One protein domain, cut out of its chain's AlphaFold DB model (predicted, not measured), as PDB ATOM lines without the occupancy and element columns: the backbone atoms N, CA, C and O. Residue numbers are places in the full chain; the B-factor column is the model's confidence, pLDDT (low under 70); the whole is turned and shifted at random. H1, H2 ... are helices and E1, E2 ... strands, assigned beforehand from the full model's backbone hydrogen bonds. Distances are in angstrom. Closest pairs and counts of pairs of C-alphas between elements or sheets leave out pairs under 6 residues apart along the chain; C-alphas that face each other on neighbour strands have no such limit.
ATOM      1  N   VAL A   2     118.182 104.243  74.419       92.88
ATOM      2  CA  VAL A   2     117.433 105.284  73.685       92.88
ATOM      3  C   VAL A   2     115.927 105.007  73.800       92.88
ATOM      4  O   VAL A   2     115.530 103.876  73.517       92.88
ATOM      5  N   PRO A   3     115.081 105.984  74.184       95.69
ATOM      6  CA  PRO A   3     113.635 105.783  74.253       95.69
ATOM      7  C   PRO A   3     113.026 105.428  72.891       95.69
ATOM      8  O   PRO A   3     113.424 105.974  71.861       95.69
ATOM      9  N   GLU A   4     112.000 104.576  72.880       96.19
ATOM     10  CA  GLU A   4     111.392 104.065  71.643       96.19
ATOM     11  C   GLU A   4     110.849 105.178  70.730       96.19
ATOM     12  O   GLU A   4     110.991 105.106  69.511       96.19
ATOM     13  N   ALA A   5     110.325 106.267  71.300       96.25
ATOM     14  CA  ALA A   5     109.885 107.435  70.534       96.25
ATOM     15  C   ALA A   5     111.020 108.069  69.701       96.25
ATOM     16  O   ALA A   5     110.803 108.467  68.554       96.25
ATOM     17  N   HIS A   6     112.247 108.116  70.235       96.25
ATOM     18  CA  HIS A   6     113.416 108.616  69.503       96.25
ATOM     19  C   HIS A   6     113.822 107.649  68.385       96.25
ATOM     20  O   HIS A   6     114.088 108.086  67.265       96.25
ATOM     21  N   ARG A   7     113.781 106.335  68.645       97.12
ATOM     22  CA  ARG A   7     114.059 105.295  67.635       97.12
ATOM     23  C   ARG A   7     113.039 105.332  66.494       97.12
ATOM     24  O   ARG A   7     113.402 105.302  65.321       97.12
ATOM     25  N   GLN A   8     111.754 105.497  66.817       97.00
ATOM     26  CA  GLN A   8     110.682 105.728  65.842       97.00
ATOM     27  C   GLN A   8     110.925 106.978  64.998       97.00
ATOM     28  O   GLN A   8     110.774 106.920  63.779       97.00
ATOM     29  N   ASN A   9     111.316 108.097  65.612       96.69
ATOM     30  CA  ASN A   9     111.614 109.321  64.872       96.69
ATOM     31  C   ASN A   9     112.814 109.139  63.925       96.69
ATOM     32  O   ASN A   9     112.759 109.558  62.773       96.69
ATOM     33  N   CYS A  10     113.870 108.463  64.380       97.12
ATOM     34  CA  CYS A  10     115.029 108.115  63.556       97.12
ATOM     35  C   CYS A  10     114.632 107.293  62.313       97.12
ATOM     36  O   CYS A  10     114.951 107.685  61.189       97.12
ATOM     37  N   ARG A  11     113.818 106.241  62.480       97.00
ATOM     38  CA  ARG A  11     113.270 105.457  61.356       97.00
ATOM     39  C   ARG A  11     112.404 106.277  60.404       97.00
ATOM     40  O   ARG A  11     112.512 106.125  59.192       97.00
ATOM     41  N   LYS A  12     111.555 107.171  60.929       96.69
ATOM     42  CA  LYS A  12     110.715 108.067  60.108       96.69
ATOM     43  C   LYS A  12     111.546 108.993  59.216       96.69
ATOM     44  O   LYS A  12     111.052 109.435  58.185       96.69
ATOM     45  N   LYS A  13     112.804 109.255  59.581       94.81
ATOM     46  CA  LYS A  13     113.780 109.990  58.761       94.81
ATOM     47  C   LYS A  13     114.539 109.097  57.764       94.81
ATOM     48  O   LYS A  13     115.512 109.556  57.172       94.81
ATOM     49  N   GLY A  14     114.122 107.842  57.584       95.38
ATOM     50  CA  GLY A  14     114.668 106.911  56.592       95.38
ATOM     51  C   GLY A  14     115.947 106.179  57.010       95.38
ATOM     52  O   GLY A  14     116.604 105.599  56.151       95.38
ATOM     53  N   LYS A  15     116.324 106.216  58.295       96.69
ATOM     54  CA  LYS A  15     117.489 105.481  58.817       96.69
ATOM     55  C   LYS A  15     117.137 104.037  59.156       96.69
ATOM     56  O   LYS A  15     115.977 103.731  59.446       96.69
ATOM     57  N   LYS A  16     118.133 103.152  59.096       95.88
ATOM     58  CA  LYS A  16     117.930 101.728  59.381       95.88
ATOM     59  C   LYS A  16     117.741 101.504  60.885       95.88
ATOM     60  O   LYS A  16     118.231 102.278  61.705       95.88
ATOM     61  N   GLU A  17     117.020 100.445  61.254       94.06
ATOM     62  CA  GLU A  17     116.717 100.132  62.662       94.06
ATOM     63  C   GLU A  17     117.986  99.945  63.503       94.06
ATOM     64  O   GLU A  17     118.053 100.437  64.628       94.06
ATOM     65  N   ASP A  18     119.003  99.291  62.938       95.62
ATOM     66  CA  ASP A  18     120.307  99.059  63.559       95.62
ATOM     67  C   ASP A  18     121.101 100.356  63.771       95.62
ATOM     68  O   ASP A  18     121.873 100.449  64.719       95.62
ATOM     69  N   GLU A  19     120.858 101.401  62.979       96.62
ATOM     70  CA  GLU A  19     121.491 102.715  63.144       96.62
ATOM     71  C   GLU A  19     120.765 103.593  64.185       96.62
ATOM     72  O   GLU A  19     121.341 104.541  64.725       96.62
ATOM     73  N   CYS A  20     119.511 103.274  64.524       97.56
ATOM     74  CA  CYS A  20     118.670 104.034  65.452       97.56
ATOM     75  C   CYS A  20     118.920 103.685  66.929       97.56
ATOM     76  O   CYS A  20     117.993 103.598  67.738       97.56
ATOM     77  N   HIS A  21     120.187 103.513  67.298       97.44
ATOM     78  CA  HIS A  21     120.646 103.271  68.665       97.44
ATOM     79  C   HIS A  21     121.600 104.379  69.130       97.44
ATOM     80  O   HIS A  21     121.917 105.311  68.391       97.44
ATOM     81  N   ASN A  22     122.031 104.315  70.393       97.75
ATOM     82  CA  ASN A  22     123.088 105.192  70.882       97.75
ATOM     83  C   ASN A  22     124.438 104.502  70.710       97.75
ATOM     84  O   ASN A  22     124.740 103.568  71.448       97.75
ATOM     85  N   PHE A  23     125.238 104.989  69.770       97.94
ATOM     86  CA  PHE A  23     126.608 104.540  69.569       97.94
ATOM     87  C   PHE A  23     127.530 105.520  70.281       97.94
ATOM     88  O   PHE A  23     127.531 106.704  69.943       97.94
ATOM     89  N   VAL A  24     128.271 105.049  71.287       97.44
ATOM     90  CA  VAL A  24     129.260 105.871  71.998       97.44
ATOM     91  C   VAL A  24     130.416 106.160  71.044       97.44
ATOM     92  O   VAL A  24     131.008 105.237  70.500       97.44
ATOM     93  N   GLN A  25     130.701 107.442  70.829       97.31
ATOM     94  CA  GLN A  25     131.729 107.927  69.897       97.31
ATOM     95  C   GLN A  25     132.901 108.580  70.630       97.31
ATOM     96  O   GLN A  25     134.016 108.597  70.126       97.31
ATOM     97  N   ILE A  26     132.653 109.131  71.822       97.19
ATOM     98  CA  ILE A  26     133.679 109.744  72.665       97.19
ATOM     99  C   ILE A  26     133.533 109.170  74.063       97.19
ATOM    100  O   ILE A  26     132.440 109.208  74.628       97.19
ATOM    101  N   LEU A  27     134.646 108.701  74.615       96.56
ATOM    102  CA  LEU A  27     134.812 108.393  76.026       96.56
ATOM    103  C   LEU A  27     136.189 108.908  76.442       96.56
ATOM    104  O   LEU A  27     137.204 108.398  75.978       96.56
ATOM    105  N   ALA A  28     136.227 109.951  77.266       95.31
ATOM    106  CA  ALA A  28     137.470 110.624  77.623       95.31
ATOM    107  C   ALA A  28     137.484 111.034  79.096       95.31
ATOM    108  O   ALA A  28     136.440 111.289  79.692       95.31
ATOM    109  N   ILE A  29     138.673 111.132  79.684       95.00
ATOM    110  CA  ILE A  29     138.834 111.632  81.052       95.00
ATOM    111  C   ILE A  29     138.579 113.140  81.039       95.00
ATOM    112  O   ILE A  29     139.314 113.890  80.399       95.00
ATOM    113  N   ALA A  30     137.523 113.585  81.723       92.81
ATOM    114  CA  ALA A  30     137.190 115.004  81.810       92.81
ATOM    115  C   ALA A  30     137.995 115.696  82.915       92.81
ATOM    116  O   ALA A  30     138.509 116.796  82.733       92.81
ATOM    117  N   ASN A  31     138.080 115.038  84.071       92.75
ATOM    118  CA  ASN A  31     138.848 115.449  85.242       92.75
ATOM    119  C   ASN A  31     139.063 114.228  86.160       92.75
ATOM    120  O   ASN A  31     138.689 113.111  85.810       92.75
ATOM    121  N   ALA A  32     139.638 114.439  87.348       94.31
ATOM    122  CA  ALA A  32     139.954 113.366  88.294       94.31
ATOM    123  C   ALA A  32     138.740 112.537  88.770       94.31
ATOM    124  O   ALA A  32     138.919 111.409  89.215       94.31
ATOM    125  N   SER A  33     137.518 113.075  88.697       95.56
ATOM    126  CA  SER A  33     136.308 112.413  89.204       95.56
ATOM    127  C   SER A  33     135.278 112.071  88.131       95.56
ATOM    128  O   SER A  33     134.324 111.358  88.435       95.56
ATOM    129  N   HIS A  34     135.447 112.548  86.894       95.81
ATOM    130  CA  HIS A  34     134.455 112.389  85.832       95.81
ATOM    131  C   HIS A  34     135.072 111.996  84.491       95.81
ATOM    132  O   HIS A  34     136.090 112.541  84.056       95.81
ATOM    133  N   LEU A  35     134.365 111.119  83.784       96.56
ATOM    134  CA  LEU A  35     134.551 110.870  82.360       96.56
ATOM    135  C   LEU A  35     133.531 111.680  81.565       96.56
ATOM    136  O   LEU A  35     132.376 111.782  81.965       96.56
ATOM    137  N   LEU A  36     133.934 112.213  80.420       96.31
ATOM    138  CA  LEU A  36     133.036 112.733  79.399       96.31
ATOM    139  C   LEU A  36     132.646 111.588  78.462       96.31
ATOM    140  O   LEU A  36     133.516 110.869  77.969       96.31
ATOM    141  N   THR A  37     131.355 111.463  78.166       97.31
ATOM    142  CA  THR A  37     130.847 110.537  77.151       97.31
ATOM    143  C   THR A  37     129.961 111.269  76.153       97.31
ATOM    144  O   THR A  37     129.129 112.086  76.543       97.31
ATOM    145  N   CYS A  38     130.089 110.942  74.868       97.50
ATOM    146  CA  CYS A  38     129.177 111.400  73.821       97.50
ATOM    147  C   CYS A  38     128.767 110.243  72.914       97.50
ATOM    148  O   CYS A  38     129.565 109.344  72.646       97.50
ATOM    149  N   GLY A  39     127.538 110.279  72.407       97.88
ATOM    150  CA  GLY A  39     127.054 109.285  71.460       97.88
ATOM    151  C   GLY A  39     125.964 109.806  70.535       97.88
ATOM    152  O   GLY A  39     125.384 110.868  70.764       97.88
ATOM    153  N   THR A  40     125.701 109.043  69.475       98.00
ATOM    154  CA  THR A  40     124.805 109.421  68.367       98.00
ATOM    155  C   THR A  40     123.338 109.539  68.773       98.00
ATOM    156  O   THR A  40     122.582 110.266  68.128       98.00
ATOM    157  N   PHE A  41     122.932 108.815  69.822       97.94
ATOM    158  CA  PHE A  41     121.587 108.801  70.404       97.94
ATOM    159  C   PHE A  41     120.457 108.804  69.350       97.94
ATOM    160  O   PHE A  41     119.575 109.657  69.360       97.94
ATOM    161  N   ALA A  42     120.500 107.840  68.421       97.75
ATOM    162  CA  ALA A  42     119.568 107.716  67.294       97.75
ATOM    163  C   ALA A  42     119.476 108.988  66.424       97.75
ATOM    164  O   ALA A  42     118.389 109.513  66.168       97.75
ATOM    165  N   PHE A  43     120.633 109.468  65.955       97.44
ATOM    166  CA  PHE A  43     120.774 110.692  65.160       97.44
ATOM    167  C   PHE A  43     120.243 111.955  65.866       97.44
ATOM    168  O   PHE A  43     119.690 112.862  65.236       97.44
ATOM    169  N   ASP A  44     120.427 112.030  67.183       97.25
ATOM    170  CA  ASP A  44     120.239 113.235  67.996       97.25
ATOM    171  C   ASP A  44     121.349 113.313  69.060       97.25
ATOM    172  O   ASP A  44     121.077 113.097  70.243       97.25
ATOM    173  N   PRO A  45     122.608 113.578  68.653       97.31
ATOM    174  CA  PRO A  45     123.785 113.371  69.484       97.31
ATOM    175  C   PRO A  45     123.667 114.010  70.859       97.31
ATOM    176  O   PRO A  45     123.286 115.179  70.980       97.31
ATOM    177  N   LYS A  46     124.052 113.258  71.889       97.38
ATOM    178  CA  LYS A  46     124.070 113.707  73.285       97.38
ATOM    179  C   LYS A  46     125.449 113.512  73.885       97.38
ATOM    180  O   LYS A  46     126.133 112.542  73.566       97.38
ATOM    181  N   CYS A  47     125.813 114.416  74.782       96.62
ATOM    182  CA  CYS A  47     126.969 114.273  75.655       96.62
ATOM    183  C   CYS A  47     126.529 114.348  77.114       96.62
ATOM    184  O   CYS A  47     125.451 114.853  77.415       96.62
ATOM    185  N   GLY A  48     127.362 113.853  78.014       95.88
ATOM    186  CA  GLY A  48     127.189 113.986  79.453       95.88
ATOM    187  C   GLY A  48     128.437 113.505  80.177       95.88
ATOM    188  O   GLY A  48     129.437 113.160  79.543       95.88
ATOM    189  N   VAL A  49     128.382 113.475  81.502       96.12
ATOM    190  CA  VAL A  49     129.505 113.029  82.332       96.12
ATOM    191  C   VAL A  49     129.138 111.804  83.153       96.12
ATOM    192  O   VAL A  49     127.992 111.640  83.549       96.12
ATOM    193  N   ILE A  50     130.110 110.940  83.409       97.00
ATOM    194  CA  ILE A  50     129.963 109.765  84.267       97.00
ATOM    195  C   ILE A  50     130.887 109.967  85.461       97.00
ATOM    196  O   ILE A  50     132.093 110.145  85.274       97.00
ATOM    197  N   ALA A  51     130.339 109.936  86.674       97.12
ATOM    198  CA  ALA A  51     131.146 109.944  87.886       97.12
ATOM    199  C   ALA A  51     131.948 108.635  87.976       97.12
ATOM    200  O   ALA A  51     131.374 107.546  87.960       97.12
ATOM    201  N   VAL A  52     133.275 108.737  88.081       95.69
ATOM    202  CA  VAL A  52     134.189 107.580  88.125       95.69
ATOM    203  C   VAL A  52     133.942 106.724  89.369       95.69
ATOM    204  O   VAL A  52     134.088 105.509  89.317       95.69
ATOM    205  N   SER A  53     133.528 107.343  90.479       95.06
ATOM    206  CA  SER A  53     133.286 106.660  91.753       95.06
ATOM    207  C   SER A  53     132.099 105.695  91.729       95.06
ATOM    208  O   SER A  53     132.144 104.676  92.412       95.06
ATOM    209  N   SER A  54     131.037 106.008  90.979       93.75
ATOM    210  CA  SER A  54     129.827 105.178  90.907       93.75
ATOM    211  C   SER A  54     129.719 104.410  89.594       93.75
ATOM    212  O   SER A  54     129.295 103.261  89.596       93.75
ATOM    213  N   PHE A  55     130.089 105.038  88.474       94.06
ATOM    214  CA  PHE A  55     129.980 104.494  87.119       94.06
ATOM    215  C   PHE A  55     128.575 103.952  86.768       94.06
ATOM    216  O   PHE A  55     128.425 103.004  86.002       94.06
ATOM    217  N   GLN A  56     127.517 104.544  87.340       91.94
ATOM    218  CA  GLN A  56     126.145 104.027  87.215       91.94
ATOM    219  C   GLN A  56     125.305 104.714  86.137       91.94
ATOM    220  O   GLN A  56     124.505 104.061  85.467       91.94
ATOM    221  N   GLN A  57     125.443 106.032  85.978       92.75
ATOM    222  CA  GLN A  57     124.591 106.816  85.087       92.75
ATOM    223  C   GLN A  57     125.354 107.950  84.407       92.75
ATOM    224  O   GLN A  57     126.397 108.397  84.882       92.75
ATOM    225  N   VAL A  58     124.795 108.419  83.290       94.88
ATOM    226  CA  VAL A  58     125.254 109.627  82.605       94.88
ATOM    227  C   VAL A  58     124.499 110.819  83.178       94.88
ATOM    228  O   VAL A  58     123.275 110.903  83.085       94.88
ATOM    229  N   GLU A  59     125.241 111.747  83.753       94.75
ATOM    230  CA  GLU A  59     124.755 112.968  84.376       94.75
ATOM    231  C   GLU A  59     124.939 114.165  83.438       94.75
ATOM    232  O   GLU A  59     125.712 114.121  82.477       94.75
ATOM    233  N   ARG A  60     124.241 115.270  83.737       93.75
ATOM    234  CA  ARG A  60     124.390 116.565  83.041       93.75
ATOM    235  C   ARG A  60     124.281 116.443  81.514       93.75
ATOM    236  O   ARG A  60     125.098 116.995  80.781       93.75
ATOM    237  N   ILE A  61     123.273 115.699  81.054       95.19
ATOM    238  CA  ILE A  61     123.052 115.447  79.630       95.19
ATOM    239  C   ILE A  61     122.845 116.771  78.886       95.19
ATOM    240  O   ILE A  61     121.993 117.582  79.246       95.19
ATOM    241  N   GLU A  62     123.599 116.951  77.811       95.19
ATOM    242  CA  GLU A  62     123.567 118.116  76.937       95.19
ATOM    243  C   GLU A  62     123.592 117.707  75.456       95.19
ATOM    244  O   GLU A  62     123.734 116.535  75.094       95.19
ATOM    245  N   SER A  63     123.447 118.694  74.570       95.50
ATOM    246  CA  SER A  63     123.575 118.481  73.129       95.50
ATOM    247  C   SER A  63     125.006 118.079  72.758       95.50
ATOM    248  O   SER A  63     125.965 118.785  73.064       95.50
ATOM    249  N   GLY A  64     125.141 116.969  72.033       96.25
ATOM    250  CA  GLY A  64     126.394 116.521  71.427       96.25
ATOM    251  C   GLY A  64     126.620 117.065  70.018       96.25
ATOM    252  O   GLY A  64     127.601 116.697  69.374       96.25
ATOM    253  N   ARG A  65     125.731 117.929  69.506       96.25
ATOM    254  CA  ARG A  65     125.838 118.487  68.152       96.25
ATOM    255  C   ARG A  65     127.153 119.255  67.983       96.25
ATOM    256  O   ARG A  65     127.394 120.226  68.689       96.25
TER     257      ARG A  65
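Overview. This is residues 2 to 65 of the 222 residues of a protein of Molossus molossus (UniProt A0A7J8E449). A twisted ribbon of four strands, E1 to E4, makes one part of a rod, and the short helix H1 sits off the sheet toward the rod's other end. The 64 printed residues run H1, E1, E2, E3, E4, class mixed; the antiparallel sheet, order E1 - E2 - E3 - E4, is a meander, each strand the antiparallel neighbour of the one before. The whole is only just loose, close to compact, with radius of gyration 13.0 A and spans of 41 by 18 by 18 A.

Along the chain. H1, residues 4 to 12, begins at C-alpha 4 (111.392, 104.065, 71.643) and measures 12.2 A. E1 is 24 to 29, 14.4 A; E2 34 to 39, 16.5 A; E3 46 to 51, 16.7 A; E4 59 to 63, 12.6 A, ending at C-alpha 63 (123.575, 118.481, 73.129).

Arrangement. Hairpin E1 and E2 has N 28 and O 36 within hydrogen-bond range, 2.9 A; hairpin E2 and E3, N 50 and O 35, 2.8 A; hairpin E3 and E4, N 62 and O 47, 2.8 A. In H1 every O i to N i+4 pair is within range. H1 is not on the sheet.

Size, cuts and confidence. C-alphas 14 and 32, the farthest apart, are 41.1 A apart. The printed part has no cut; the link H1 to E1 is long. No printed residue is under pLDDT 70.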